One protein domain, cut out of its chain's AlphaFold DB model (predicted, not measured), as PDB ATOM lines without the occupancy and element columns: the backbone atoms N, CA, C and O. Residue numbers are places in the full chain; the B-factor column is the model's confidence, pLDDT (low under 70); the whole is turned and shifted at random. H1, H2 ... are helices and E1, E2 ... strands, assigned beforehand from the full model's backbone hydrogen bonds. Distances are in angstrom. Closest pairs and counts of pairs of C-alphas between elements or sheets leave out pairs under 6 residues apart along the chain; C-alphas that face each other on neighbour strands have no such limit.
ATOM      1  N   GLU A 253       0.147  22.294 -63.120       97.75
ATOM      2  CA  GLU A 253       1.074  21.443 -62.356       97.75
ATOM      3  C   GLU A 253       1.976  22.277 -61.435       97.75
ATOM      4  O   GLU A 253       2.189  21.892 -60.285       97.75
ATOM      5  N   GLN A 254       2.467  23.430 -61.909       96.50
ATOM      6  CA  GLN A 254       3.243  24.365 -61.086       96.50
ATOM      7  C   GLN A 254       2.398  24.932 -59.943       96.50
ATOM      8  O   GLN A 254       2.867  24.969 -58.803       96.50
ATOM      9  N   ALA A 255       1.149  25.313 -60.217       97.62
ATOM     10  CA  ALA A 255       0.228  25.812 -59.206       97.62
ATOM     11  C   ALA A 255      -0.034  24.771 -58.114       97.62
ATOM     12  O   ALA A 255       0.189  25.041 -56.934       97.62
ATOM     13  N   CYS A 256      -0.391  23.543 -58.502       98.00
ATOM     14  CA  CYS A 256      -0.592  22.441 -57.566       98.00
ATOM     15  C   CYS A 256       0.662  22.154 -56.733       98.00
ATOM     16  O   CYS A 256       0.549  21.922 -55.535       98.00
ATOM     17  N   TRP A 257       1.858  22.188 -57.326       98.06
ATOM     18  CA  TRP A 257       3.092  21.916 -56.587       98.06
ATOM     19  C   TRP A 257       3.373  22.976 -55.520       98.06
ATOM     20  O   TRP A 257       3.660  22.637 -54.370       98.06
ATOM     21  N   ASN A 258       3.265  24.257 -55.884       97.62
ATOM     22  CA  ASN A 258       3.444  25.361 -54.939       97.62
ATOM     23  C   ASN A 258       2.368  25.320 -53.841       97.62
ATOM     24  O   ASN A 258       2.691  25.476 -52.666       97.62
ATOM     25  N   ASN A 259       1.117  25.005 -54.184       96.44
ATOM     26  CA  ASN A 259       0.052  24.867 -53.189       96.44
ATOM     27  C   ASN A 259       0.298  23.685 -52.244       96.44
ATOM     28  O   ASN A 259       0.149  23.845 -51.037       96.44
ATOM     29  N   LEU A 260       0.774  22.533 -52.734       95.88
ATOM     30  CA  LEU A 260       1.172  21.418 -51.864       95.88
ATOM     31  C   LEU A 260       2.268  21.826 -50.871       95.88
ATOM     32  O   LEU A 260       2.247  21.380 -49.723       95.88
ATOM     33  N   TRP A 261       3.211  22.679 -51.279       95.62
ATOM     34  CA  TRP A 261       4.216  23.231 -50.368       95.62
ATOM     35  C   TRP A 261       3.599  24.128 -49.292       95.62
ATOM     36  O   TRP A 261       3.924  23.978 -48.117       95.62
ATOM     37  N   LEU A 262       2.665  25.005 -49.657       92.38
ATOM     38  CA  LEU A 262       1.980  25.869 -48.693       92.38
ATOM     39  C   LEU A 262       1.096  25.081 -47.716       92.38
ATOM     40  O   LEU A 262       0.996  25.470 -46.554       92.38
ATOM     41  N   ILE A 263       0.506  23.969 -48.161       90.75
ATOM     42  CA  ILE A 263      -0.352  23.106 -47.337       90.75
ATOM     43  C   ILE A 263       0.484  22.219 -46.410       90.75
ATOM     44  O   ILE A 263       0.272  22.205 -45.200       90.75
ATOM     45  N   PHE A 264       1.441  21.465 -46.958       91.00
ATOM     46  CA  PHE A 264       2.142  20.403 -46.223       91.00
ATOM     47  C   PHE A 264       3.582  20.760 -45.834       91.00
ATOM     48  O   PHE A 264       4.108  20.230 -44.853       91.00
ATOM     49  N   GLY A 265       4.241  21.621 -46.611       91.81
ATOM     50  CA  GLY A 265       5.613  22.073 -46.376       91.81
ATOM     51  C   GLY A 265       5.688  23.086 -45.240       91.81
ATOM     52  O   GLY A 265       6.278  22.799 -44.202       91.81
ATOM     53  N   GLU A 266       5.053  24.244 -45.437       88.12
ATOM     54  CA  GLU A 266       5.017  25.357 -44.476       88.12
ATOM     55  C   GLU A 266       3.766  25.359 -43.586       88.12
ATOM     56  O   GLU A 266       3.791  25.946 -42.504       88.12
ATOM     57  N   ALA A 267       2.677  24.719 -44.032       86.00
ATOM     58  CA  ALA A 267       1.347  24.833 -43.424       86.00
ATOM     59  C   ALA A 267       0.886  26.300 -43.261       86.00
ATOM     60  O   ALA A 267       0.218  26.663 -42.287       86.00
ATOM     61  N   ALA A 268       1.265  27.151 -44.221       81.94
ATOM     62  CA  ALA A 268       1.140  28.607 -44.165       81.94
ATOM     63  C   ALA A 268      -0.310  29.103 -44.282       81.94
ATOM     64  O   ALA A 268      -0.609  30.227 -43.876       81.94
ATOM     65  N   ASN A 269      -1.201  28.291 -44.857       79.25
ATOM     66  CA  ASN A 269      -2.614  28.624 -45.065       79.25
ATOM     67  C   ASN A 269      -3.578  27.750 -44.251       79.25
ATOM     68  O   ASN A 269      -4.790  27.814 -44.461       79.25
ATOM     69  N   GLU A 270      -3.038  26.980 -43.308       83.38
ATOM     70  CA  GLU A 270      -3.782  26.006 -42.517       83.38
ATOM     71  C   GLU A 270      -4.297  26.580 -41.198       83.38
ATOM     72  O   GLU A 270      -3.731  27.525 -40.640       83.38
ATOM     73  N   ILE A 271      -5.391  25.996 -40.702       77.44
ATOM     74  CA  ILE A 271      -5.945  26.298 -39.382       77.44
ATOM     75  C   ILE A 271      -5.304  25.368 -38.359       77.44
ATOM     76  O   ILE A 271      -5.278  24.147 -38.526       77.44
ATOM     77  N   HIS A 272      -4.850  25.962 -37.261       73.50
ATOM     78  CA  HIS A 272      -4.181  25.242 -36.191       73.50
ATOM     79  C   HIS A 272      -4.787  25.579 -34.838       73.50
ATOM     80  O   HIS A 272      -5.115  26.738 -34.574       73.50
ATOM     81  N   ASP A 273      -4.867  24.589 -33.951       71.00
ATOM     82  CA  ASP A 273      -5.529  24.749 -32.652       71.00
ATOM     83  C   ASP A 273      -4.896  25.875 -31.819       71.00
ATOM     84  O   ASP A 273      -5.595  26.685 -31.212       71.00
ATOM     85  N   TYR A 274      -3.567  25.976 -31.850       68.94
ATOM     86  CA  TYR A 274      -2.780  26.920 -31.051       68.94
ATOM     87  C   TYR A 274      -2.451  28.224 -31.787       68.94
ATOM     88  O   TYR A 274      -1.553  28.943 -31.353       68.94
ATOM     89  N   HIS A 275      -3.098  28.504 -32.925       70.19
ATOM     90  CA  HIS A 275      -2.672  29.557 -33.859       70.19
ATOM     91  C   HIS A 275      -1.202  29.419 -34.318       70.19
ATOM     92  O   HIS A 275      -0.580  30.381 -34.769       70.19
ATOM     93  N   ASN A 276      -0.629  28.219 -34.192       68.31
ATOM     94  CA  ASN A 276       0.725  27.880 -34.611       68.31
ATOM     95  C   ASN A 276       0.708  26.516 -35.315       68.31
ATOM     96  O   ASN A 276      -0.125  25.681 -34.977       68.31
ATOM     97  N   PRO A 277       1.620  26.231 -36.251       63.91
ATOM     98  CA  PRO A 277       1.562  25.035 -37.089       63.91
ATOM     99  C   PRO A 277       1.936  23.733 -36.367       63.91
ATOM    100  O   PRO A 277       2.254  22.724 -36.999       63.91
ATOM    101  N   VAL A 278       1.962  23.743 -35.035       65.81
ATOM    102  CA  VAL A 278       2.434  22.624 -34.224       65.81
ATOM    103  C   VAL A 278       1.364  21.551 -34.057       65.81
ATOM    104  O   VAL A 278       1.745  20.399 -33.893       65.81
ATOM    105  N   TRP A 279       0.072  21.891 -34.143       69.31
ATOM    106  CA  TRP A 279      -1.047  20.941 -34.072       69.31
ATOM    107  C   TRP A 279      -2.217  21.371 -34.974       69.31
ATOM    108  O   TRP A 279      -2.717  22.488 -34.797       69.31
ATOM    109  N   PRO A 280      -2.678  20.514 -35.907       66.06
ATOM    110  CA  PRO A 280      -3.852  20.788 -36.718       66.06
ATOM    111  C   PRO A 280      -5.090  20.753 -35.833       66.06
ATOM    112  O   PRO A 280      -5.101  20.111 -34.782       66.06
ATOM    113  N   THR A 281      -6.154  21.393 -36.298       62.84
ATOM    114  CA  THR A 281      -7.453  21.243 -35.656       62.84
ATOM    115  C   THR A 281      -8.153  19.946 -36.084       62.84
ATOM    116  O   THR A 281      -8.177  19.580 -37.264       62.84
ATOM    117  N   ASP A 282      -8.741  19.248 -35.107       60.44
ATOM    118  CA  ASP A 282      -9.663  18.115 -35.311       60.44
ATOM    119  C   ASP A 282     -11.096  18.570 -35.640       60.44
ATOM    120  O   ASP A 282     -12.002  17.760 -35.857       60.44
ATOM    121  N   ARG A 283     -11.327  19.883 -35.617       60.12
ATOM    122  CA  ARG A 283     -12.598  20.532 -35.946       60.12
ATOM    123  C   ARG A 283     -12.456  21.194 -37.315       60.12
ATOM    124  O   ARG A 283     -11.373  21.104 -37.885       60.12
ATOM    125  N   GLY A 499       5.126  -6.973 -46.535       97.62
ATOM    126  CA  GLY A 499       5.270  -6.167 -47.745       97.62
ATOM    127  C   GLY A 499       5.314  -4.675 -47.469       97.62
ATOM    128  O   GLY A 499       4.605  -3.896 -48.091       97.62
ATOM    129  N   PHE A 500       6.183  -4.286 -46.538       98.38
ATOM    130  CA  PHE A 500       6.388  -2.904 -46.115       98.38
ATOM    131  C   PHE A 500       6.989  -2.046 -47.242       98.38
ATOM    132  O   PHE A 500       8.214  -2.030 -47.438       98.38
ATOM    133  N   THR A 501       6.148  -1.331 -47.991       98.62
ATOM    134  CA  THR A 501       6.585  -0.481 -49.113       98.62
ATOM    135  C   THR A 501       7.447   0.673 -48.606       98.62
ATOM    136  O   THR A 501       8.552   0.875 -49.108       98.62
ATOM    137  N   PHE A 502       7.026   1.340 -47.527       97.75
ATOM    138  CA  PHE A 502       7.744   2.454 -46.899       97.75
ATOM    139  C   PHE A 502       9.187   2.104 -46.509       97.75
ATOM    140  O   PHE A 502      10.095   2.918 -46.667       97.75
ATOM    141  N   LEU A 503       9.421   0.884 -46.015       98.62
ATOM    142  CA  LEU A 503      10.747   0.407 -45.626       98.62
ATOM    143  C   LEU A 503      11.618   0.171 -46.858       98.62
ATOM    144  O   LEU A 503      12.781   0.572 -46.888       98.62
ATOM    145  N   ASN A 504      11.063  -0.498 -47.866       98.81
ATOM    146  CA  ASN A 504      11.793  -0.859 -49.073       98.81
ATOM    147  C   ASN A 504      12.148   0.377 -49.907       98.81
ATOM    148  O   ASN A 504      13.291   0.496 -50.347       98.81
ATOM    149  N   LEU A 505      11.223   1.330 -50.035       98.81
ATOM    150  CA  LEU A 505      11.468   2.628 -50.665       98.81
ATOM    151  C   LEU A 505      12.560   3.408 -49.936       98.81
ATOM    152  O   LEU A 505      13.525   3.842 -50.560       98.81
ATOM    153  N   LYS A 506      12.482   3.497 -48.603       97.88
ATOM    154  CA  LYS A 506      13.509   4.160 -47.786       97.88
ATOM    155  C   LYS A 506      14.877   3.478 -47.913       97.88
ATOM    156  O   LYS A 506      15.897   4.154 -47.998       97.88
ATOM    157  N   ALA A 507      14.925   2.146 -47.993       98.56
ATOM    158  CA  ALA A 507      16.172   1.413 -48.217       98.56
ATOM    159  C   ALA A 507      16.798   1.711 -49.595       98.56
ATOM    160  O   ALA A 507      18.027   1.738 -49.717       98.56
ATOM    161  N   VAL A 508      15.985   1.944 -50.630       98.75
ATOM    162  CA  VAL A 508      16.470   2.400 -51.943       98.75
ATOM    163  C   VAL A 508      16.940   3.853 -51.872       98.75
ATOM    164  O   VAL A 508      18.053   4.145 -52.313       98.75
ATOM    165  N   ASP A 509      16.140   4.740 -51.283       97.31
ATOM    166  CA  ASP A 509      16.439   6.170 -51.160       97.31
ATOM    167  C   ASP A 509      17.752   6.429 -50.404       97.31
ATOM    168  O   ASP A 509      18.687   7.015 -50.961       97.31
ATOM    169  N   PHE A 510      17.897   5.852 -49.205       97.12
ATOM    170  CA  PHE A 510      19.122   5.933 -48.401       97.12
ATOM    171  C   PHE A 510      20.324   5.272 -49.093       97.12
ATOM    172  O   PHE A 510      21.466   5.444 -48.680       97.12
ATOM    173  N   GLY A 511      20.111   4.503 -50.164       96.75
ATOM    174  CA  GLY A 511      21.176   3.801 -50.869       96.75
ATOM    175  C   GLY A 511      21.677   2.569 -50.116       96.75
ATOM    176  O   GLY A 511      22.804   2.130 -50.352       96.75
ATOM    177  N   LEU A 512      20.866   1.985 -49.230       97.25
ATOM    178  CA  LEU A 512      21.136   0.686 -48.606       97.25
ATOM    179  C   LEU A 512      21.005  -0.449 -49.617       97.25
ATOM    180  O   LEU A 512      21.826  -1.371 -49.602       97.25
ATOM    181  N   ALA A 513      20.019  -0.369 -50.511       98.31
ATOM    182  CA  ALA A 513      19.794  -1.366 -51.545       98.31
ATOM    183  C   ALA A 513      20.869  -1.300 -52.648       98.31
ATOM    184  O   ALA A 513      21.075  -0.246 -53.252       98.31
ATOM    185  N   PRO A 514      21.581  -2.406 -52.943       97.88
ATOM    186  CA  PRO A 514      22.377  -2.527 -54.160       97.88
ATOM    187  C   PRO A 514      21.497  -2.373 -55.415       97.88
ATOM    188  O   PRO A 514      20.324  -2.746 -55.352       97.88
ATOM    189  N   PRO A 515      22.046  -1.911 -56.557       97.88
ATOM    190  CA  PRO A 515      21.264  -1.624 -57.765       97.88
ATOM    191  C   PRO A 515      20.332  -2.757 -58.220       97.88
ATOM    192  O   PRO A 515      19.168  -2.507 -58.508       97.88
ATOM    193  N   GLU A 516      20.798  -4.009 -58.203       98.06
ATOM    194  CA  GLU A 516      19.985  -5.180 -58.572       98.06
ATOM    195  C   GLU A 516      18.743  -5.337 -57.676       98.06
ATOM    196  O   GLU A 516      17.623  -5.527 -58.150       98.06
ATOM    197  N   ARG A 517      18.930  -5.209 -56.359       98.62
ATOM    198  CA  ARG A 517      17.845  -5.324 -55.375       98.62
ATOM    199  C   ARG A 517      16.898  -4.137 -55.449       98.62
ATOM    200  O   ARG A 517      15.692  -4.332 -55.354       98.62
ATOM    201  N   ALA A 518      17.431  -2.936 -55.670       98.75
ATOM    202  CA  ALA A 518      16.631  -1.743 -55.910       98.75
ATOM    203  C   ALA A 518      15.737  -1.916 -57.151       98.75
ATOM    204  O   ALA A 518      14.547  -1.634 -57.077       98.75
ATOM    205  N   GLY A 519      16.264  -2.488 -58.240       98.69
ATOM    206  CA  GLY A 519      15.477  -2.858 -59.421       98.69
ATOM    207  C   GLY A 519      14.341  -3.835 -59.105       98.69
ATOM    208  O   GLY A 519      13.207  -3.612 -59.515       98.69
ATOM    209  N   ARG A 520      14.601  -4.886 -58.313       98.69
ATOM    210  CA  ARG A 520      13.568  -5.865 -57.906       98.69
ATOM    211  C   ARG A 520      12.503  -5.296 -56.967       98.69
ATOM    212  O   ARG A 520      11.357  -5.752 -57.022       98.69
ATOM    213  N   ILE A 521      12.883  -4.341 -56.118       98.81
ATOM    214  CA  ILE A 521      11.957  -3.582 -55.271       98.81
ATOM    215  C   ILE A 521      11.068  -2.708 -56.152       98.81
ATOM    216  O   ILE A 521       9.850  -2.787 -56.030       98.81
ATOM    217  N   MET A 522      11.656  -1.934 -57.069       98.62
ATOM    218  CA  MET A 522      10.885  -1.037 -57.928       98.62
ATOM    219  C   MET A 522       9.982  -1.793 -58.896       98.62
ATOM    220  O   MET A 522       8.841  -1.394 -59.044       98.62
ATOM    221  N   ALA A 523      10.419  -2.922 -59.462       98.38
ATOM    222  CA  ALA A 523       9.548  -3.769 -60.279       98.38
ATOM    223  C   ALA A 523       8.337  -4.297 -59.487       98.38
ATOM    224  O   ALA A 523       7.255  -4.440 -60.041       98.38
ATOM    225  N   TRP A 524       8.492  -4.574 -58.187       98.31
ATOM    226  CA  TRP A 524       7.360  -4.962 -57.339       98.31
ATOM    227  C   TRP A 524       6.434  -3.788 -57.041       98.31
ATOM    228  O   TRP A 524       5.241  -3.884 -57.296       98.31
ATOM    229  N   ILE A 525       6.979  -2.673 -56.554       97.38
ATOM    230  CA  ILE A 525       6.185  -1.496 -56.182       97.38
ATOM    231  C   ILE A 525       5.470  -0.904 -57.397       97.38
ATOM    232  O   ILE A 525       4.307  -0.536 -57.296       97.38
ATOM    233  N   ASN A 526       6.128  -0.864 -58.557       94.94
ATOM    234  CA  ASN A 526       5.551  -0.381 -59.811       94.94
ATOM    235  C   ASN A 526       4.491  -1.335 -60.398       94.94
ATOM    236  O   ASN A 526       3.816  -0.976 -61.355       94.94
ATOM    237  N   GLY A 527       4.335  -2.534 -59.827       94.12
ATOM    238  CA  GLY A 527       3.368  -3.532 -60.272       94.12
ATOM    239  C   GLY A 527       3.822  -4.385 -61.460       94.12
ATOM    240  O   GLY A 527       3.062  -5.246 -61.893       94.12
ATOM    241  N   ASP A 528       5.051  -4.211 -61.956       95.19
ATOM    242  CA  ASP A 528       5.633  -5.023 -63.041       95.19
ATOM    243  C   ASP A 528       5.903  -6.475 -62.607       95.19
ATOM    244  O   ASP A 528       6.032  -7.385 -63.428       95.19
ATOM    245  N   ARG A 529       6.034  -6.690 -61.294       96.94
ATOM    246  CA  ARG A 529       6.274  -7.984 -60.664       96.94
ATOM    247  C   ARG A 529       5.321  -8.191 -59.497       96.94
ATOM    248  O   ARG A 529       5.386  -7.490 -58.491       96.94
ATOM    249  N   GLU A 530       4.526  -9.244 -59.577       96.50
ATOM    250  CA  GLU A 530       3.608  -9.632 -58.511       96.50
ATOM    251  C   GLU A 530       4.270 -10.604 -57.520       96.50
ATOM    252  O   GLU A 530       5.224 -11.321 -57.843       96.50
ATOM    253  N   ILE A 531       3.770 -10.616 -56.285       96.38
ATOM    254  CA  ILE A 531       4.121 -11.593 -55.251       96.38
ATOM    255  C   ILE A 531       2.815 -12.305 -54.909       96.38
ATOM    256  O   ILE A 531       1.944 -11.701 -54.300       96.38
ATOM    257  N   ALA A 532       2.669 -13.558 -55.343       90.81
ATOM    258  CA  ALA A 532       1.377 -14.256 -55.365       90.81
ATOM    259  C   ALA A 532       0.677 -14.367 -53.998       90.81
ATOM    260  O   ALA A 532      -0.547 -14.417 -53.951       90.81
ATOM    261  N   ASP A 533       1.446 -14.394 -52.907       92.50
ATOM    262  CA  ASP A 533       0.906 -14.518 -51.549       92.50
ATOM    263  C   ASP A 533       0.542 -13.165 -50.915       92.50
ATOM    264  O   ASP A 533       0.030 -13.142 -49.801       92.50
ATOM    265  N   ASP A 534       0.839 -12.037 -51.572       97.12
ATOM    266  CA  ASP A 534       0.425 -10.718 -51.095       97.12
ATOM    267  C   ASP A 534      -1.061 -10.469 -51.399       97.12
ATOM    268  O   ASP A 534      -1.605 -10.920 -52.405       97.12
ATOM    269  N   THR A 535      -1.718  -9.691 -50.541       97.19
ATOM    270  CA  THR A 535      -3.119  -9.274 -50.710       97.19
ATOM    271  C   THR A 535      -3.272  -8.217 -51.807       97.19
ATOM    272  O   THR A 535      -4.228  -8.256 -52.577       97.19
ATOM    273  N   SER A 536      -2.323  -7.283 -51.889       97.44
ATOM    274  CA  SER A 536      -2.265  -6.211 -52.881       97.44
ATOM    275  C   SER A 536      -1.150  -6.475 -53.887       97.44
ATOM    276  O   SER A 536       0.021  -6.595 -53.520       97.44
ATOM    277  N   ILE A 537      -1.511  -6.551 -55.167       97.19
ATOM    278  CA  ILE A 537      -0.601  -6.854 -56.278       97.19
ATOM    279  C   ILE A 537      -0.838  -5.914 -57.462       97.19
ATOM    280  O   ILE A 537      -1.914  -5.326 -57.617       97.19
ATOM    281  N   GLY A 538       0.175  -5.776 -58.319       96.06
ATOM    282  CA  GLY A 538       0.084  -4.977 -59.537       96.06
ATOM    283  C   GLY A 538      -0.355  -3.537 -59.249       96.06
ATOM    284  O   GLY A 538       0.144  -2.878 -58.337       96.06
ATOM    285  N   ARG A 539      -1.348  -3.062 -60.007       95.25
ATOM    286  CA  ARG A 539      -1.898  -1.703 -59.870       95.25
ATOM    287  C   ARG A 539      -2.550  -1.410 -58.514       95.25
ATOM    288  O   ARG A 539      -2.666  -0.242 -58.160       95.25
ATOM    289  N   ASP A 540      -2.982  -2.431 -57.766       97.12
ATOM    290  CA  ASP A 540      -3.655  -2.223 -56.475       97.12
ATOM    291  C   ASP A 540      -2.699  -1.686 -55.395       97.12
ATOM    292  O   ASP A 540      -3.144  -1.053 -54.437       97.12
ATOM    293  N   ILE A 541      -1.382  -1.822 -55.592       98.00
ATOM    294  CA  ILE A 541      -0.380  -1.190 -54.722       98.00
ATOM    295  C   ILE A 541      -0.587   0.331 -54.681       98.00
ATOM    296  O   ILE A 541      -0.369   0.939 -53.639       98.00
ATOM    297  N   TYR A 542      -1.077   0.941 -55.764       97.06
ATOM    298  CA  TYR A 542      -1.454   2.356 -55.833       97.06
ATOM    299  C   TYR A 542      -2.976   2.552 -55.847       97.06
ATOM    300  O   TYR A 542      -3.478   3.401 -56.581       97.06
ATOM    301  N   HIS A 543      -3.718   1.802 -55.027       95.00
ATOM    302  CA  HIS A 543      -5.175   1.935 -54.881       95.00
ATOM    303  C   HIS A 543      -5.649   3.395 -54.743       95.00
ATOM    304  O   HIS A 543      -6.590   3.817 -55.408       95.00
ATOM    305  N   TRP A 544      -4.941   4.184 -53.928       91.81
ATOM    306  CA  TRP A 544      -5.230   5.598 -53.655       91.81
ATOM    307  C   TRP A 544      -4.590   6.571 -54.657       91.81
ATOM    308  O   TRP A 544      -4.703   7.780 -54.489       91.81
ATOM    309  N   ASN A 545      -3.888   6.064 -55.677       93.50
ATOM    310  CA  ASN A 545      -3.168   6.779 -56.740       93.50
ATOM    311  C   ASN A 545      -2.000   7.697 -56.303       93.50
ATOM    312  O   ASN A 545      -1.009   7.801 -57.026       93.50
ATOM    313  N   ILE A 546      -2.071   8.328 -55.130       93.94
ATOM    314  CA  ILE A 546      -1.119   9.358 -54.680       93.94
ATOM    315  C   ILE A 546       0.018   8.827 -53.804       93.94
ATOM    316  O   ILE A 546       1.016   9.521 -53.627       93.94
ATOM    317  N   ALA A 547      -0.112   7.605 -53.284       96.19
ATOM    318  CA  ALA A 547       0.912   6.895 -52.523       96.19
ATOM    319  C   ALA A 547       0.728   5.376 -52.649       96.19
ATOM    320  O   ALA A 547      -0.401   4.924 -52.881       96.19
ATOM    321  N   PRO A 548       1.806   4.580 -52.515       97.69
ATOM    322  CA  PRO A 548       1.669   3.137 -52.406       97.69
ATOM    323  C   PRO A 548       1.005   2.770 -51.072       97.69
ATOM    324  O   PRO A 548       1.160   3.473 -50.070       97.69
ATOM    325  N   ARG A 549       0.311   1.631 -51.024       97.50
ATOM    326  CA  ARG A 549      -0.150   1.048 -49.760       97.50
ATOM    327  C   ARG A 549       1.041   0.804 -48.836       97.50
ATOM    328  O   ARG A 549       2.079   0.335 -49.299       97.50
ATOM    329  N   SER A 550       0.907   1.075 -47.541       96.62
ATOM    330  CA  SER A 550       1.987   0.913 -46.553       96.62
ATOM    331  C   SER A 550       2.436  -0.545 -46.412       96.62
ATOM    332  O   SER A 550       3.627  -0.821 -46.236       96.62
ATOM    333  N   THR A 551       1.490  -1.476 -46.539       97.31
ATOM    334  CA  THR A 551       1.714  -2.922 -46.612       97.31
ATOM    335  C   THR A 551       0.976  -3.507 -47.809       97.31
ATOM    336  O   THR A 551      -0.091  -3.024 -48.182       97.31
ATOM    337  N   THR A 552       1.535  -4.555 -48.414       98.00
ATOM    338  CA  THR A 552       0.873  -5.298 -49.500       98.00
ATOM    339  C   THR A 552       0.289  -6.629 -49.039       98.00
ATOM    340  O   THR A 552      -0.503  -7.218 -49.763       98.00
ATOM    341  N   LEU A 553       0.633  -7.107 -47.842       96.44
ATOM    342  CA  LEU A 553       0.043  -8.295 -47.231       96.44
ATOM    343  C   LEU A 553      -0.811  -7.887 -46.027       96.44
ATOM    344  O   LEU A 553      -0.311  -7.238 -45.107       96.44
ATOM    345  N   SER A 554      -2.080  -8.291 -46.030       94.06
ATOM    346  CA  SER A 554      -3.007  -8.077 -44.917       94.06
ATOM    347  C   SER A 554      -2.552  -8.835 -43.677       94.06
ATOM    348  O   SER A 554      -2.290 -10.040 -43.740       94.06
ATOM    349  N   ALA A 555      -2.506  -8.135 -42.541       91.31
ATOM    350  CA  ALA A 555      -2.197  -8.730 -41.243       91.31
ATOM    351  C   ALA A 555      -3.144  -9.893 -40.894       91.31
ATOM    352  O   ALA A 555      -2.730 -10.924 -40.379       91.31
ATOM    353  N   GLU A 556      -4.421  -9.752 -41.232       89.50
ATOM    354  CA  GLU A 556      -5.476 -10.724 -40.954       89.50
ATOM    355  C   GLU A 556      -5.253 -12.033 -41.695       89.50
ATOM    356  O   GLU A 556      -5.464 -13.112 -41.140       89.50
ATOM    357  N   SER A 557      -4.798 -11.938 -42.945       89.06
ATOM    358  CA  SER A 557      -4.592 -13.100 -43.810       89.06
ATOM    359  C   SER A 557      -3.507 -14.055 -43.299       89.06
ATOM    360  O   SER A 557      -3.505 -15.230 -43.661       89.06
ATOM    361  N   THR A 558      -2.604 -13.585 -42.430       86.56
ATOM    362  CA  THR A 558      -1.516 -14.400 -41.872       86.56
ATOM    363  C   THR A 558      -1.908 -15.113 -40.576       86.56
ATOM    364  O   THR A 558      -1.193 -16.015 -40.136       86.56
ATOM    365  N   GLY A 559      -3.023 -14.718 -39.945       81.81
ATOM    366  CA  GLY A 559      -3.409 -15.169 -38.603       81.81
ATOM    367  C   GLY A 559      -2.497 -14.653 -37.478       81.81
ATOM    368  O   GLY A 559      -2.642 -15.076 -36.328       81.81
ATOM    369  N   ASP A 560      -1.560 -13.757 -37.789       78.69
ATOM    370  CA  ASP A 560      -0.636 -13.161 -36.831       78.69
ATOM    371  C   ASP A 560      -1.284 -11.955 -36.131       78.69
ATOM    372  O   ASP A 560      -1.861 -11.068 -36.752       78.69
ATOM    373  N   LYS A 561      -1.159 -11.909 -34.805       78.38
ATOM    374  CA  LYS A 561      -1.746 -10.872 -33.944       78.38
ATOM    375  C   LYS A 561      -0.758  -9.764 -33.565       78.38
ATOM    376  O   LYS A 561      -0.989  -9.032 -32.604       78.38
ATOM    377  N   ARG A 562       0.369  -9.658 -34.280       86.69
ATOM    378  CA  ARG A 562       1.404  -8.637 -34.047       86.69
ATOM    379  C   ARG A 562       0.957  -7.214 -34.381       86.69
ATOM    380  O   ARG A 562       1.494  -6.295 -33.774       86.69
ATOM    381  N   PHE A 563       0.025  -7.020 -35.316       86.25
ATOM    382  CA  PHE A 563      -0.481  -5.681 -35.625       86.25
ATOM    383  C   PHE A 563      -1.429  -5.186 -34.529       86.25
ATOM    384  O   PHE A 563      -2.412  -5.860 -34.204       86.25
ATOM    385  N   LYS A 564      -1.132  -4.016 -33.956       80.94
ATOM    386  CA  LYS A 564      -1.895  -3.418 -32.854       80.94
ATOM    387  C   LYS A 564      -1.988  -1.914 -33.032       80.94
ATOM    388  O   LYS A 564      -0.988  -1.226 -32.893       80.94
ATOM    389  N   LEU A 565      -3.180  -1.393 -33.292       73.69
ATOM    390  CA  LEU A 565      -3.369   0.051 -33.412       73.69
ATOM    391  C   LEU A 565      -3.354   0.709 -32.027       73.69
ATOM    392  O   LEU A 565      -3.979   0.197 -31.099       73.69
ATOM    393  N   PHE A 566      -2.707   1.867 -31.897       64.62
ATOM    394  CA  PHE A 566      -2.684   2.635 -30.652       64.62
ATOM    395  C   PHE A 566      -3.343   4.010 -30.835       64.62
ATOM    396  O   PHE A 566      -2.744   4.923 -31.384       64.62
ATOM    397  N   HIS A 567      -4.561   4.171 -30.305       53.66
ATOM    398  CA  HIS A 567      -5.193   5.476 -30.053       53.66
ATOM    399  C   HIS A 567      -5.776   5.477 -28.634       53.66
ATOM    400  O   HIS A 567      -6.947   5.175 -28.417       53.66
ATOM    401  N   GLY A 568      -4.934   5.718 -27.625       43.38
ATOM    402  CA  GLY A 568      -5.339   5.732 -26.211       43.38
ATOM    403  C   GLY A 568      -5.637   4.355 -25.590       43.38
ATOM    404  O   GLY A 568      -5.638   4.239 -24.365       43.38
ATOM    405  N   GLN A 569      -5.822   3.307 -26.403       46.09
ATOM    406  CA  GLN A 569      -5.813   1.882 -26.044       46.09
ATOM    407  C   GLN A 569      -5.252   1.055 -27.217       46.09
ATOM    408  O   GLN A 569      -5.377   1.464 -28.371       46.09
ATOM    409  N   ALA A 570      -4.633  -0.096 -26.924       57.59
ATOM    410  CA  ALA A 570      -4.199  -1.046 -27.949       57.59
ATOM    411  C   ALA A 570      -5.428  -1.761 -28.528       57.59
ATOM    412  O   ALA A 570      -6.039  -2.583 -27.843       57.59
ATOM    413  N   VAL A 571      -5.803  -1.451 -29.766       61.47
ATOM    414  CA  VAL A 571      -6.801  -2.221 -30.512       61.47
ATOM    415  C   VAL A 571      -6.066  -3.378 -31.174       61.47
ATOM    416  O   VAL A 571      -5.304  -3.189 -32.123       61.47
ATOM    417  N   GLU A 572      -6.256  -4.578 -30.629       69.75
ATOM    418  CA  GLU A 572      -5.725  -5.797 -31.231       69.75
ATOM    419  C   GLU A 572      -6.480  -6.134 -32.520       69.75
ATOM    420  O   GLU A 572      -7.684  -5.884 -32.657       69.75
ATOM    421  N   LEU A 573      -5.762  -6.735 -33.467       76.38
ATOM    422  CA  LEU A 573      -6.369  -7.306 -34.658       76.38
ATOM    423  C   LEU A 573      -7.407  -8.372 -34.252       76.38
ATOM    424  O   LEU A 573      -7.097  -9.316 -33.520       76.38
ATOM    425  N   GLY A 574      -8.642  -8.206 -34.717       70.56
ATOM    426  CA  GLY A 574      -9.782  -9.064 -34.389       70.56
ATOM    427  C   GLY A 574     -10.813  -9.060 -35.514       70.56
ATOM    428  O   GLY A 574     -10.479  -8.723 -36.650       70.56
ATOM    429  N   ASP A 575     -12.063  -9.412 -35.206       75.44
ATOM    430  CA  ASP A 575     -13.162  -9.263 -36.167       75.44
ATOM    431  C   ASP A 575     -13.288  -7.779 -36.566       75.44
ATOM    432  O   ASP A 575     -13.264  -6.917 -35.685       75.44
ATOM    433  N   PHE A 576     -13.355  -7.518 -37.882       82.12
ATOM    434  CA  PHE A 576     -13.391  -6.213 -38.572       82.12
ATOM    435  C   PHE A 576     -13.446  -4.972 -37.652       82.12
ATOM    436  O   PHE A 576     -14.487  -4.681 -37.058       82.12
ATOM    437  N   ASN A 577     -12.336  -4.228 -37.550       82.94
ATOM    438  CA  ASN A 577     -12.167  -3.087 -36.638       82.94
ATOM    439  C   ASN A 577     -11.226  -1.992 -37.212       82.94
ATOM    440  O   ASN A 577     -10.821  -2.046 -38.370       82.94
ATOM    441  N   HIS A 578     -10.856  -0.983 -36.410       81.50
ATOM    442  CA  HIS A 578      -9.963   0.116 -36.826       81.50
ATOM    443  C   HIS A 578      -8.559  -0.311 -37.292       81.50
ATOM    444  O   HIS A 578      -7.874   0.459 -37.964       81.50
ATOM    445  N   ALA A 579      -8.102  -1.500 -36.897       85.38
ATOM    446  CA  ALA A 579      -6.820  -2.068 -37.295       85.38
ATOM    447  C   ALA A 579      -6.918  -2.860 -38.617       85.38
ATOM    448  O   ALA A 579      -5.904  -3.352 -39.122       85.38
ATOM    449  N   SER A 580      -8.123  -2.997 -39.179       88.19
ATOM    450  CA  SER A 580      -8.338  -3.856 -40.333       88.19
ATOM    451  C   SER A 580      -7.709  -3.336 -41.627       88.19
ATOM    452  O   SER A 580      -7.526  -2.128 -41.814       88.19
ATOM    453  N   TRP A 581      -7.408  -4.265 -42.537       91.44
ATOM    454  CA  TRP A 581      -6.993  -4.005 -43.909       91.44
ATOM    455  C   TRP A 581      -7.934  -2.989 -44.556       91.44
ATOM    456  O   TRP A 581      -9.150  -3.093 -44.406       91.44
ATOM    457  N   GLU A 582      -7.371  -1.994 -45.245       88.44
ATOM    458  CA  GLU A 582      -8.106  -0.885 -45.891       88.44
ATOM    459  C   GLU A 582      -8.856   0.066 -44.956       88.44
ATOM    460  O   GLU A 582      -9.367   1.083 -45.417       88.44
ATOM    461  N   ILE A 583      -8.874  -0.201 -43.651       87.44
ATOM    462  CA  ILE A 583      -9.387   0.722 -42.635       87.44
ATOM    463  C   ILE A 583      -8.237   1.527 -42.026       87.44
ATOM    464  O   ILE A 583      -8.415   2.696 -41.681       87.44
ATOM    465  N   ASN A 584      -7.038   0.942 -41.945       88.50
ATOM    466  CA  ASN A 584      -5.874   1.558 -41.320       88.50
ATOM    467  C   ASN A 584      -4.753   1.908 -42.307       88.50
ATOM    468  O   ASN A 584      -4.335   1.074 -43.106       88.50
ATOM    469  N   ALA A 585      -4.175   3.105 -42.184       90.44
ATOM    470  CA  ALA A 585      -3.076   3.583 -43.018       90.44
ATOM    471  C   ALA A 585      -1.842   2.678 -42.948       90.44
ATOM    472  O   ALA A 585      -1.088   2.602 -43.914       90.44
ATOM    473  N   GLN A 586      -1.632   1.979 -41.830       91.81
ATOM    474  CA  GLN A 586      -0.487   1.092 -41.628       91.81
ATOM    475  C   GLN A 586      -0.753  -0.364 -42.047       91.81
ATOM    476  O   GLN A 586       0.213  -1.112 -42.206       91.81
ATOM    477  N   ASN A 587      -2.018  -0.761 -42.243       92.94
ATOM    478  CA  ASN A 587      -2.427  -2.093 -42.704       92.94
ATOM    479  C   ASN A 587      -3.281  -1.956 -43.979       92.94
ATOM    480  O   ASN A 587      -4.501  -1.819 -43.929       92.94
ATOM    481  N   GLY A 588      -2.627  -1.928 -45.140       93.88
ATOM    482  CA  GLY A 588      -3.279  -1.818 -46.449       93.88
ATOM    483  C   GLY A 588      -3.757  -0.424 -46.854       93.88
ATOM    484  O   GLY A 588      -4.023  -0.212 -48.035       93.88
ATOM    485  N   GLY A 589      -3.846   0.540 -45.938       94.44
ATOM    486  CA  GLY A 589      -3.990   1.955 -46.286       94.44
ATOM    487  C   GLY A 589      -2.667   2.578 -46.748       94.44
ATOM    488  O   GLY A 589      -1.737   1.864 -47.121       94.44
ATOM    489  N   MET A 590      -2.561   3.905 -46.737       94.06
ATOM    490  CA  MET A 590      -1.350   4.626 -47.148       94.06
ATOM    491  C   MET A 590      -1.075   5.848 -46.270       94.06
ATOM    492  O   MET A 590      -1.987   6.382 -45.642       94.06
ATOM    493  N   ILE A 591       0.180   6.306 -46.261       94.06
ATOM    494  CA  ILE A 591       0.575   7.612 -45.715       94.06
ATOM    495  C   ILE A 591       1.330   8.378 -46.806       94.06
ATOM    496  O   ILE A 591       2.264   7.839 -47.413       94.06
ATOM    497  N   LEU A 592       0.935   9.627 -47.068       94.81
ATOM    498  CA  LEU A 592       1.340  10.414 -48.239       94.81
ATOM    499  C   LEU A 592       2.862  10.577 -48.363       94.81
ATOM    500  O   LEU A 592       3.406  10.486 -49.462       94.81
ATOM    501  N   PHE A 593       3.586  10.749 -47.257       94.62
ATOM    502  CA  PHE A 593       5.040  10.950 -47.304       94.62
ATOM    503  C   PHE A 593       5.824   9.760 -47.849       94.62
ATOM    504  O   PHE A 593       6.974   9.913 -48.264       94.62
ATOM    505  N   THR A 594       5.241   8.560 -47.853       97.12
ATOM    506  CA  THR A 594       5.891   7.400 -48.473       97.12
ATOM    507  C   THR A 594       6.157   7.655 -49.959       97.12
ATOM    508  O   THR A 594       7.163   7.173 -50.482       97.12
ATOM    509  N   SER A 595       5.361   8.522 -50.597       98.12
ATOM    510  CA  SER A 595       5.570   8.996 -51.964       98.12
ATOM    511  C   SER A 595       6.844   9.810 -52.146       98.12
ATOM    512  O   SER A 595       7.426   9.749 -53.218       98.12
ATOM    513  N   TYR A 596       7.350  10.514 -51.129       98.50
ATOM    514  CA  TYR A 596       8.664  11.162 -51.234       98.50
ATOM    515  C   TYR A 596       9.768  10.119 -51.469       98.50
ATOM    516  O   TYR A 596      10.595  10.259 -52.371       98.50
ATOM    517  N   TYR A 597       9.738   9.024 -50.704       98.56
ATOM    518  CA  TYR A 597      10.695   7.929 -50.869       98.56
ATOM    519  C   TYR A 597      10.456   7.148 -52.171       98.56
ATOM    520  O   TYR A 597      11.422   6.683 -52.775       98.56
ATOM    521  N   ASP A 598       9.206   7.039 -52.633       98.75
ATOM    522  CA  ASP A 598       8.861   6.499 -53.956       98.75
ATOM    523  C   ASP A 598       9.465   7.334 -55.090       98.75
ATOM    524  O   ASP A 598      10.185   6.805 -55.934       98.75
ATOM    525  N   LEU A 599       9.256   8.652 -55.074       98.75
ATOM    526  CA  LEU A 599       9.780   9.579 -56.078       98.75
ATOM    527  C   LEU A 599      11.309   9.507 -56.171       98.75
ATOM    528  O   LEU A 599      11.853   9.387 -57.271       98.75
ATOM    529  N   HIS A 600      12.014   9.491 -55.037       98.56
ATOM    530  CA  HIS A 600      13.473   9.322 -55.021       98.56
ATOM    531  C   HIS A 600      13.927   7.935 -55.478       98.56
ATOM    532  O   HIS A 600      14.914   7.818 -56.211       98.56
ATOM    533  N   ALA A 601      13.217   6.872 -55.092       98.50
ATOM    534  CA  ALA A 601      13.534   5.520 -55.536       98.50
ATOM    535  C   ALA A 601      13.336   5.361 -57.054       98.50
ATOM    536  O   ALA A 601      14.218   4.825 -57.732       98.50
ATOM    537  N   ARG A 602      12.246   5.910 -57.607       98.31
ATOM    538  CA  ARG A 602      11.988   6.004 -59.052       98.31
ATOM    539  C   ARG A 602      13.076   6.801 -59.752       98.31
ATOM    540  O   ARG A 602      13.687   6.283 -60.680       98.31
ATOM    541  N   LEU A 603      13.404   7.996 -59.258       97.75
ATOM    542  CA  LEU A 603      14.457   8.837 -59.831       97.75
ATOM    543  C   LEU A 603      15.800   8.095 -59.898       97.75
ATOM    544  O   LEU A 603      16.516   8.189 -60.893       97.75
ATOM    545  N   ARG A 604      16.138   7.343 -58.845       96.38
ATOM    546  CA  ARG A 604      17.395   6.593 -58.740       96.38
ATOM    547  C   ARG A 604      17.450   5.363 -59.649       96.38
ATOM    548  O   ARG A 604      18.533   5.037 -60.129       96.38
ATOM    549  N   VAL A 605      16.340   4.642 -59.807       98.25
ATOM    550  CA  VAL A 605      16.315   3.306 -60.434       98.25
ATOM    551  C   VAL A 605      15.729   3.330 -61.845       98.25
ATOM    552  O   VAL A 605      16.246   2.651 -62.726       98.25
ATOM    553  N   LEU A 606      14.655   4.091 -62.045       97.38
ATOM    554  CA  LEU A 606      13.858   4.141 -63.275       97.38
ATOM    555  C   LEU A 606      14.064   5.444 -64.064       97.38
ATOM    556  O   LEU A 606      13.734   5.504 -65.243       97.38
ATOM    557  N   GLY A 607      14.650   6.467 -63.437       96.56
ATOM    558  CA  GLY A 607      14.999   7.737 -64.068       96.56
ATOM    559  C   GLY A 607      13.974   8.848 -63.841       96.56
ATOM    560  O   GLY A 607      12.929   8.662 -63.215       96.56
ATOM    561  N   PHE A 608      14.319  10.037 -64.338       96.88
ATOM    562  CA  PHE A 608      13.582  11.275 -64.086       96.88
ATOM    563  C   PHE A 608      12.141  11.222 -64.603       96.88
ATOM    564  O   PHE A 608      11.221  11.550 -63.860       96.88
ATOM    565  N   ASP A 609      11.931  10.748 -65.832       96.88
ATOM    566  CA  ASP A 609      10.600  10.729 -66.451       96.88
ATOM    567  C   ASP A 609       9.609   9.862 -65.668       96.88
ATOM    568  O   ASP A 609       8.468  10.269 -65.467       96.88
ATOM    569  N   ASN A 610      10.057   8.716 -65.141       97.56
ATOM    570  CA  ASN A 610       9.212   7.842 -64.329       97.56
ATOM    571  C   ASN A 610       8.870   8.463 -62.962       97.56
ATOM    572  O   ASN A 610       7.732   8.367 -62.501       97.56
ATOM    573  N   ALA A 611       9.832   9.135 -62.319       98.25
ATOM    574  CA  ALA A 611       9.559   9.890 -61.096       98.25
ATOM    575  C   ALA A 611       8.557  11.026 -61.355       98.25
ATOM    576  O   ALA A 611       7.616  11.214 -60.586       98.25
ATOM    577  N   MET A 612       8.706  11.740 -62.473       97.94
ATOM    578  CA  MET A 612       7.796  12.819 -62.844       97.94
ATOM    579  C   MET A 612       6.410  12.321 -63.239       97.94
ATOM    580  O   MET A 612       5.434  12.962 -62.874       97.94
ATOM    581  N   GLU A 613       6.277  11.182 -63.920       97.25
ATOM    582  CA  GLU A 613       4.971  10.551 -64.154       97.25
ATOM    583  C   GLU A 613       4.255  10.277 -62.828       97.25
ATOM    584  O   GLU A 613       3.072  10.600 -62.671       97.25
ATOM    585  N   ARG A 614       4.988   9.764 -61.828       97.94
ATOM    586  CA  ARG A 614       4.398   9.535 -60.513       97.94
ATOM    587  C   ARG A 614       3.974  10.840 -59.847       97.94
ATOM    588  O   ARG A 614       2.848  10.904 -59.354       97.94
ATOM    589  N   MET A 615       4.823  11.865 -59.876       98.56
ATOM    590  CA  MET A 615       4.510  13.170 -59.297       98.56
ATOM    591  C   MET A 615       3.331  13.851 -59.997       98.56
ATOM    592  O   MET A 615       2.452  14.391 -59.336       98.56
ATOM    593  N   ARG A 616       3.228  13.756 -61.326       98.25
ATOM    594  CA  ARG A 616       2.088  14.290 -62.083       98.25
ATOM    595  C   ARG A 616       0.765  13.666 -61.668       98.25
ATOM    596  O   ARG A 616      -0.240  14.364 -61.619       98.25
ATOM    597  N   ALA A 617       0.740  12.382 -61.325       97.50
ATOM    598  CA  ALA A 617      -0.478  11.775 -60.793       97.50
ATOM    599  C   ALA A 617      -0.881  12.353 -59.428       97.50
ATOM    600  O   ALA A 617      -2.070  12.555 -59.195       97.50
ATOM    601  N   ILE A 618       0.095  12.673 -58.570       98.31
ATOM    602  CA  ILE A 618      -0.143  13.368 -57.296       98.31
ATOM    603  C   ILE A 618      -0.693  14.773 -57.568       98.31
ATOM    604  O   ILE A 618      -1.717  15.145 -57.005       98.31
ATOM    605  N   LEU A 619      -0.075  15.532 -58.479       98.12
ATOM    606  CA  LEU A 619      -0.513  16.885 -58.848       98.12
ATOM    607  C   LEU A 619      -1.907  16.904 -59.487       98.12
ATOM    608  O   LEU A 619      -2.719  17.765 -59.168       98.12
ATOM    609  N   ASN A 620      -2.219  15.935 -60.350       96.25
ATOM    610  CA  ASN A 620      -3.537  15.807 -60.974       96.25
ATOM    611  C   ASN A 620      -4.642  15.468 -59.967       96.25
ATOM    612  O   ASN A 620      -5.817  15.727 -60.233       96.25
ATOM    613  N   GLU A 621      -4.301  14.840 -58.845       95.19
ATOM    614  CA  GLU A 621      -5.237  14.638 -57.742       95.19
ATOM    615  C   GLU A 621      -5.314  15.882 -56.846       95.19
ATOM    616  O   GLU A 621      -6.403  16.323 -56.488       95.19
ATOM    617  N   ALA A 622      -4.174  16.529 -56.585       95.06
ATOM    618  CA  ALA A 622      -4.108  17.783 -55.840       95.06
ATOM    619  C   ALA A 622      -4.917  18.910 -56.504       95.06
ATOM    620  O   ALA A 622      -5.548  19.684 -55.794       95.06
ATOM    621  N   ALA A 623      -4.967  18.967 -57.839       94.56
ATOM    622  CA  ALA A 623      -5.801  19.919 -58.576       94.56
ATOM    623  C   ALA A 623      -7.292  19.823 -58.204       94.56
ATOM    624  O   ALA A 623      -7.990  20.829 -58.185       94.56
ATOM    625  N   ARG A 624      -7.768  18.613 -57.882       89.69
ATOM    626  CA  ARG A 624      -9.182  18.338 -57.601       89.69
ATOM    627  C   ARG A 624      -9.536  18.471 -56.127       89.69
ATOM    628  O   ARG A 624     -10.650  18.873 -55.814       89.69
ATOM    629  N   THR A 625      -8.627  18.087 -55.232       88.81
ATOM    630  CA  THR A 625      -8.964  17.909 -53.808       88.81
ATOM    631  C   THR A 625      -7.949  18.500 -52.833       88.81
ATOM    632  O   THR A 625      -8.061  18.252 -51.630       88.81
ATOM    633  N   GLU A 626      -6.876  19.123 -53.327       90.94
ATOM    634  CA  GLU A 626      -5.714  19.562 -52.536       90.94
ATOM    635  C   GLU A 626      -5.079  18.453 -51.669       90.94
ATOM    636  O   GLU A 626      -4.350  18.719 -50.716       90.94
ATOM    637  N   LEU A 627      -5.370  17.184 -51.988       90.94
ATOM    638  CA  LEU A 627      -5.041  15.997 -51.184       90.94
ATOM    639  C   LEU A 627      -5.540  16.044 -49.727       90.94
ATOM    640  O   LEU A 627      -5.032  15.319 -48.870       90.94
ATOM    641  N   ARG A 628      -6.570  16.846 -49.436       84.81
ATOM    642  CA  ARG A 628      -7.208  16.932 -48.111       84.81
ATOM    643  C   ARG A 628      -8.191  15.785 -47.876       84.81
ATOM    644  O   ARG A 628      -9.385  15.984 -47.666       84.81
ATOM    645  N   TRP A 629      -7.705  14.554 -47.991       79.50
ATOM    646  CA  TRP A 629      -8.538  13.355 -47.927       79.50
ATOM    647  C   TRP A 629      -8.764  12.886 -46.494       79.50
ATOM    648  O   TRP A 629      -7.818  12.585 -45.772       79.50
ATOM    649  N   MET A 630     -10.036  12.748 -46.120       77.94
ATOM    650  CA  MET A 630     -10.469  12.157 -44.850       77.94
ATOM    651  C   MET A 630     -11.647  11.201 -45.095       77.94
ATOM    652  O   MET A 630     -12.787  11.513 -44.742       77.94
ATOM    653  N   PRO A 631     -11.419  10.052 -45.762       80.06
ATOM    654  CA  PRO A 631     -12.494   9.119 -46.088       80.06
ATOM    655  C   PRO A 631     -13.175   8.610 -44.813       80.06
ATOM    656  O   PRO A 631     -12.509   8.211 -43.862       80.06
ATOM    657  N   ILE A 632     -14.507   8.610 -44.776       78.50
ATOM    658  CA  ILE A 632     -15.262   8.099 -43.626       78.50
ATOM    659  C   ILE A 632     -15.248   6.569 -43.659       78.50
ATOM    660  O   ILE A 632     -15.557   5.953 -44.678       78.50
ATOM    661  N   THR A 633     -14.917   5.956 -42.528       78.06
ATOM    662  CA  THR A 633     -14.984   4.506 -42.311       78.06
ATOM    663  C   THR A 633     -16.208   4.158 -41.455       78.06
ATOM    664  O   THR A 633     -16.761   5.047 -40.799       78.06
ATOM    665  N   PRO A 634     -16.611   2.874 -41.359       80.88
ATOM    666  CA  PRO A 634     -17.642   2.436 -40.411       80.88
ATOM    667  C   PRO A 634     -17.353   2.794 -38.946       80.88
ATOM    668  O   PRO A 634     -18.249   2.716 -38.109       80.88
ATOM    669  N   PHE A 635     -16.121   3.203 -38.638       76.50
ATOM    670  CA  PHE A 635     -15.676   3.580 -37.306       76.50
ATOM    671  C   PHE A 635     -15.378   5.085 -37.149       76.50
ATOM    672  O   PHE A 635     -14.808   5.494 -36.141       76.50
ATOM    673  N   GLY A 636     -15.763   5.918 -38.123       68.44
ATOM    674  CA  GLY A 636     -15.600   7.376 -38.076       68.44
ATOM    675  C   GLY A 636     -14.627   7.936 -39.117       68.44
ATOM    676  O   GLY A 636     -14.284   7.267 -40.096       68.44
ATOM    677  N   VAL A 637     -14.230   9.200 -38.930       58.75
ATOM    678  CA  VAL A 637     -13.409   9.961 -39.885       58.75
ATOM    679  C   VAL A 637     -12.003   9.347 -39.992       58.75
ATOM    680  O   VAL A 637     -11.285   9.252 -39.003       58.75
ATOM    681  N   GLY A 638     -11.691   8.906 -41.213       57.41
ATOM    682  CA  GLY A 638     -10.541   8.173 -41.749       57.41
ATOM    683  C   GLY A 638      -9.284   7.929 -40.923       57.41
ATOM    684  O   GLY A 638      -8.601   8.862 -40.522       57.41
ATOM    685  N   THR A 639      -8.884   6.655 -40.870       70.50
ATOM    686  CA  THR A 639      -7.485   6.226 -40.739       70.50
ATOM    687  C   THR A 639      -6.855   5.582 -41.985       70.50
ATOM    688  O   THR A 639      -5.660   5.338 -41.898       70.50
ATOM    689  N   PRO A 640      -7.516   5.268 -43.129       87.44
ATOM    690  CA  PRO A 640      -6.843   4.520 -44.202       87.44
ATOM    691  C   PRO A 640      -5.960   5.384 -45.109       87.44
ATOM    692  O   PRO A 640      -5.126   4.850 -45.839       87.44
ATOM    693  N   VAL A 641      -6.128   6.706 -45.052       89.25
ATOM    694  CA  VAL A 641      -5.325   7.691 -45.779       89.25
ATOM    695  C   VAL A 641      -4.714   8.657 -44.771       89.25
ATOM    696  O   VAL A 641      -5.427   9.464 -44.180       89.25
ATOM    697  N   GLY A 642      -3.399   8.581 -44.591       88.25
ATOM    698  CA  GLY A 642      -2.621   9.514 -43.782       88.25
ATOM    699  C   GLY A 642      -2.032  10.631 -44.638       88.25
ATOM    700  O   GLY A 642      -0.883  10.543 -45.065       88.25
ATOM    701  N   ALA A 643      -2.829  11.652 -44.951       85.25
ATOM    702  CA  ALA A 643      -2.375  12.829 -45.706       85.25
ATOM    703  C   ALA A 643      -2.435  14.113 -44.865       85.25
ATOM    704  O   ALA A 643      -1.472  14.877 -44.845       85.25
ATOM    705  N   VAL A 644      -3.547  14.313 -44.152       82.44
ATOM    706  CA  VAL A 644      -3.840  15.458 -43.272       82.44
ATOM    707  C   VAL A 644      -3.956  15.014 -41.813       82.44
ATOM    708  O   VAL A 644      -4.103  13.822 -41.563       82.44
ATOM    709  N   ARG A 645      -3.981  15.968 -40.871       78.56
ATOM    710  CA  ARG A 645      -3.872  15.764 -39.410       78.56
ATOM    711  C   ARG A 645      -2.422  15.516 -38.968       78.56
ATOM    712  O   ARG A 645      -1.555  16.294 -39.349       78.56
ATOM    713  N   GLU A 646      -2.148  14.487 -38.167       75.62
ATOM    714  CA  GLU A 646      -0.876  14.203 -37.486       75.62
ATOM    715  C   GLU A 646       0.294  13.741 -38.386       75.62
ATOM    716  O   GLU A 646       1.190  13.040 -37.921       75.62
ATOM    717  N   PHE A 647       0.319  14.144 -39.662       85.06
ATOM    718  CA  PHE A 647       1.310  13.721 -40.665       85.06
ATOM    719  C   PHE A 647       2.155  14.906 -41.171       85.06
ATOM    720  O   PHE A 647       2.039  15.309 -42.337       85.06
ATOM    721  N   PRO A 648       3.010  15.518 -40.323       85.69
ATOM    722  CA  PRO A 648       3.869  16.635 -40.731       85.69
ATOM    723  C   PRO A 648       4.803  16.285 -41.892       85.69
ATOM    724  O   PRO A 648       5.242  17.157 -42.647       85.69
ATOM    725  N   GLU A 649       5.153  15.018 -42.050       91.25
ATOM    726  CA  GLU A 649       6.094  14.558 -43.061       91.25
ATOM    727  C   GLU A 649       5.556  14.552 -44.490       91.25
ATOM    728  O   GLU A 649       6.349  14.479 -45.430       91.25
ATOM    729  N   SER A 650       4.245  14.729 -44.682       92.38
ATOM    730  CA  SER A 650       3.633  14.948 -46.000       92.38
ATOM    731  C   SER A 650       4.294  16.094 -46.778       92.38
ATOM    732  O   SER A 650       4.376  16.036 -48.005       92.38
ATOM    733  N   GLY A 651       4.860  17.093 -46.086       92.88
ATOM    734  CA  GLY A 651       5.599  18.201 -46.705       92.88
ATOM    735  C   GLY A 651       6.880  17.793 -47.435       92.88
ATOM    736  O   GLY A 651       7.412  18.574 -48.222       92.88
ATOM    737  N   LEU A 652       7.361  16.563 -47.241       96.31
ATOM    738  CA  LEU A 652       8.477  16.035 -48.019       96.31
ATOM    739  C   LEU A 652       8.104  15.773 -49.481       96.31
ATOM    740  O   LEU A 652       8.967  15.850 -50.347       96.31
ATOM    741  N   VAL A 653       6.835  15.493 -49.793       97.75
ATOM    742  CA  VAL A 653       6.410  15.246 -51.182       97.75
ATOM    743  C   VAL A 653       6.689  16.463 -52.076       97.75
ATOM    744  O   VAL A 653       7.413  16.304 -53.059       97.75
ATOM    745  N   PRO A 654       6.231  17.689 -51.749       97.44
ATOM    746  CA  PRO A 654       6.606  18.872 -52.522       97.44
ATOM    747  C   PRO A 654       8.090  19.256 -52.375       97.44
ATOM    748  O   PRO A 654       8.644  19.841 -53.309       97.44
ATOM    749  N   PHE A 655       8.768  18.879 -51.279       97.75
ATOM    750  CA  PHE A 655      10.219  19.075 -51.120       97.75
ATOM    751  C   PHE A 655      11.053  18.338 -52.185       97.75
ATOM    752  O   PHE A 655      12.164  18.771 -52.487       97.75
ATOM    753  N   PHE A 656      10.503  17.307 -52.843       98.50
ATOM    754  CA  PHE A 656      11.151  16.610 -53.964       98.50
ATOM    755  C   PHE A 656      11.603  17.551 -55.102       98.50
ATOM    756  O   PHE A 656      12.528  17.226 -55.851       98.50
ATOM    757  N   PHE A 657      11.006  18.742 -55.235       98.56
ATOM    758  CA  PHE A 657      11.474  19.755 -56.186       98.56
ATOM    759  C   PHE A 657      12.917  20.199 -55.888       98.56
ATOM    760  O   PHE A 657      13.730  20.362 -56.799       98.56
TER     761      PHE A 657
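What this domain is: This is residues 253 to 283 and 499 to 657 of the 736 residues of an uncharacterized protein of Kiritimatiella glycovorans (UniProt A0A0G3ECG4). A small strand hairpin, E1 and E2, lies at the far end of long loops from a cluster of helices, with H5 in its middle among H2, H3, H6 and H7. H1 packs on H6 and H7, and short H4 meets the end of H3. Of the 190 printed residues under half are in named elements, seven helices and two antiparallel strands in the order H1 H2 H3 H4 E1 E2 H5 H6 H7, mostly helix. The whole is compact, with a radius of gyration of the C-alphas of 16.8 A and spans of 47 by 44 by 28 A.

Where its parts are: E1 is residues 564 to 566 and E2 residues 570 to 572. H5, residues 594 to 605, is 16.4 A long; H6, residues 608 to 625, 25.7 A. H1, residues 253 to 265, begins at C-alpha 253 (1.074, 21.443, -62.356). H2 is residues 501 to 509, H3 515 to 525, H4 538 to 542. H7, residues 648 to 657, ends at C-alpha 657 (11.474, 19.755, -56.186).

How they stand to each other: In the hairpin, N 565 and O 571 are 3.0 A apart, within hydrogen-bond range. H5 is the hub. It touches H2 at a steep tilt of 43 degrees, closest C-alphas Asp 509 and Ala 601, 5.3 A. H1 and H7 touch, closest C-alphas Gly 265 and Gly 651, 3.9 A. Each O i to N i+4 pair is within hydrogen-bond range in H1, H2, H3 and H5; H6 has 13 of 14, H4 0 of 1 and H7 2 of 6, with O i to N i+3 2 of 2 in H4 and 6 of 7 in H7.

The domain as a whole: Residues 284 to 498 are not printed; C-alphas 283 and 499 are 34.2 A apart. The links H3 to H4, H4 to E1, E2 to H5 and H6 to H7 are long. The pLDDT is under 70 at residues 274, 276 to 283, 566 to 572 and 636 to 638.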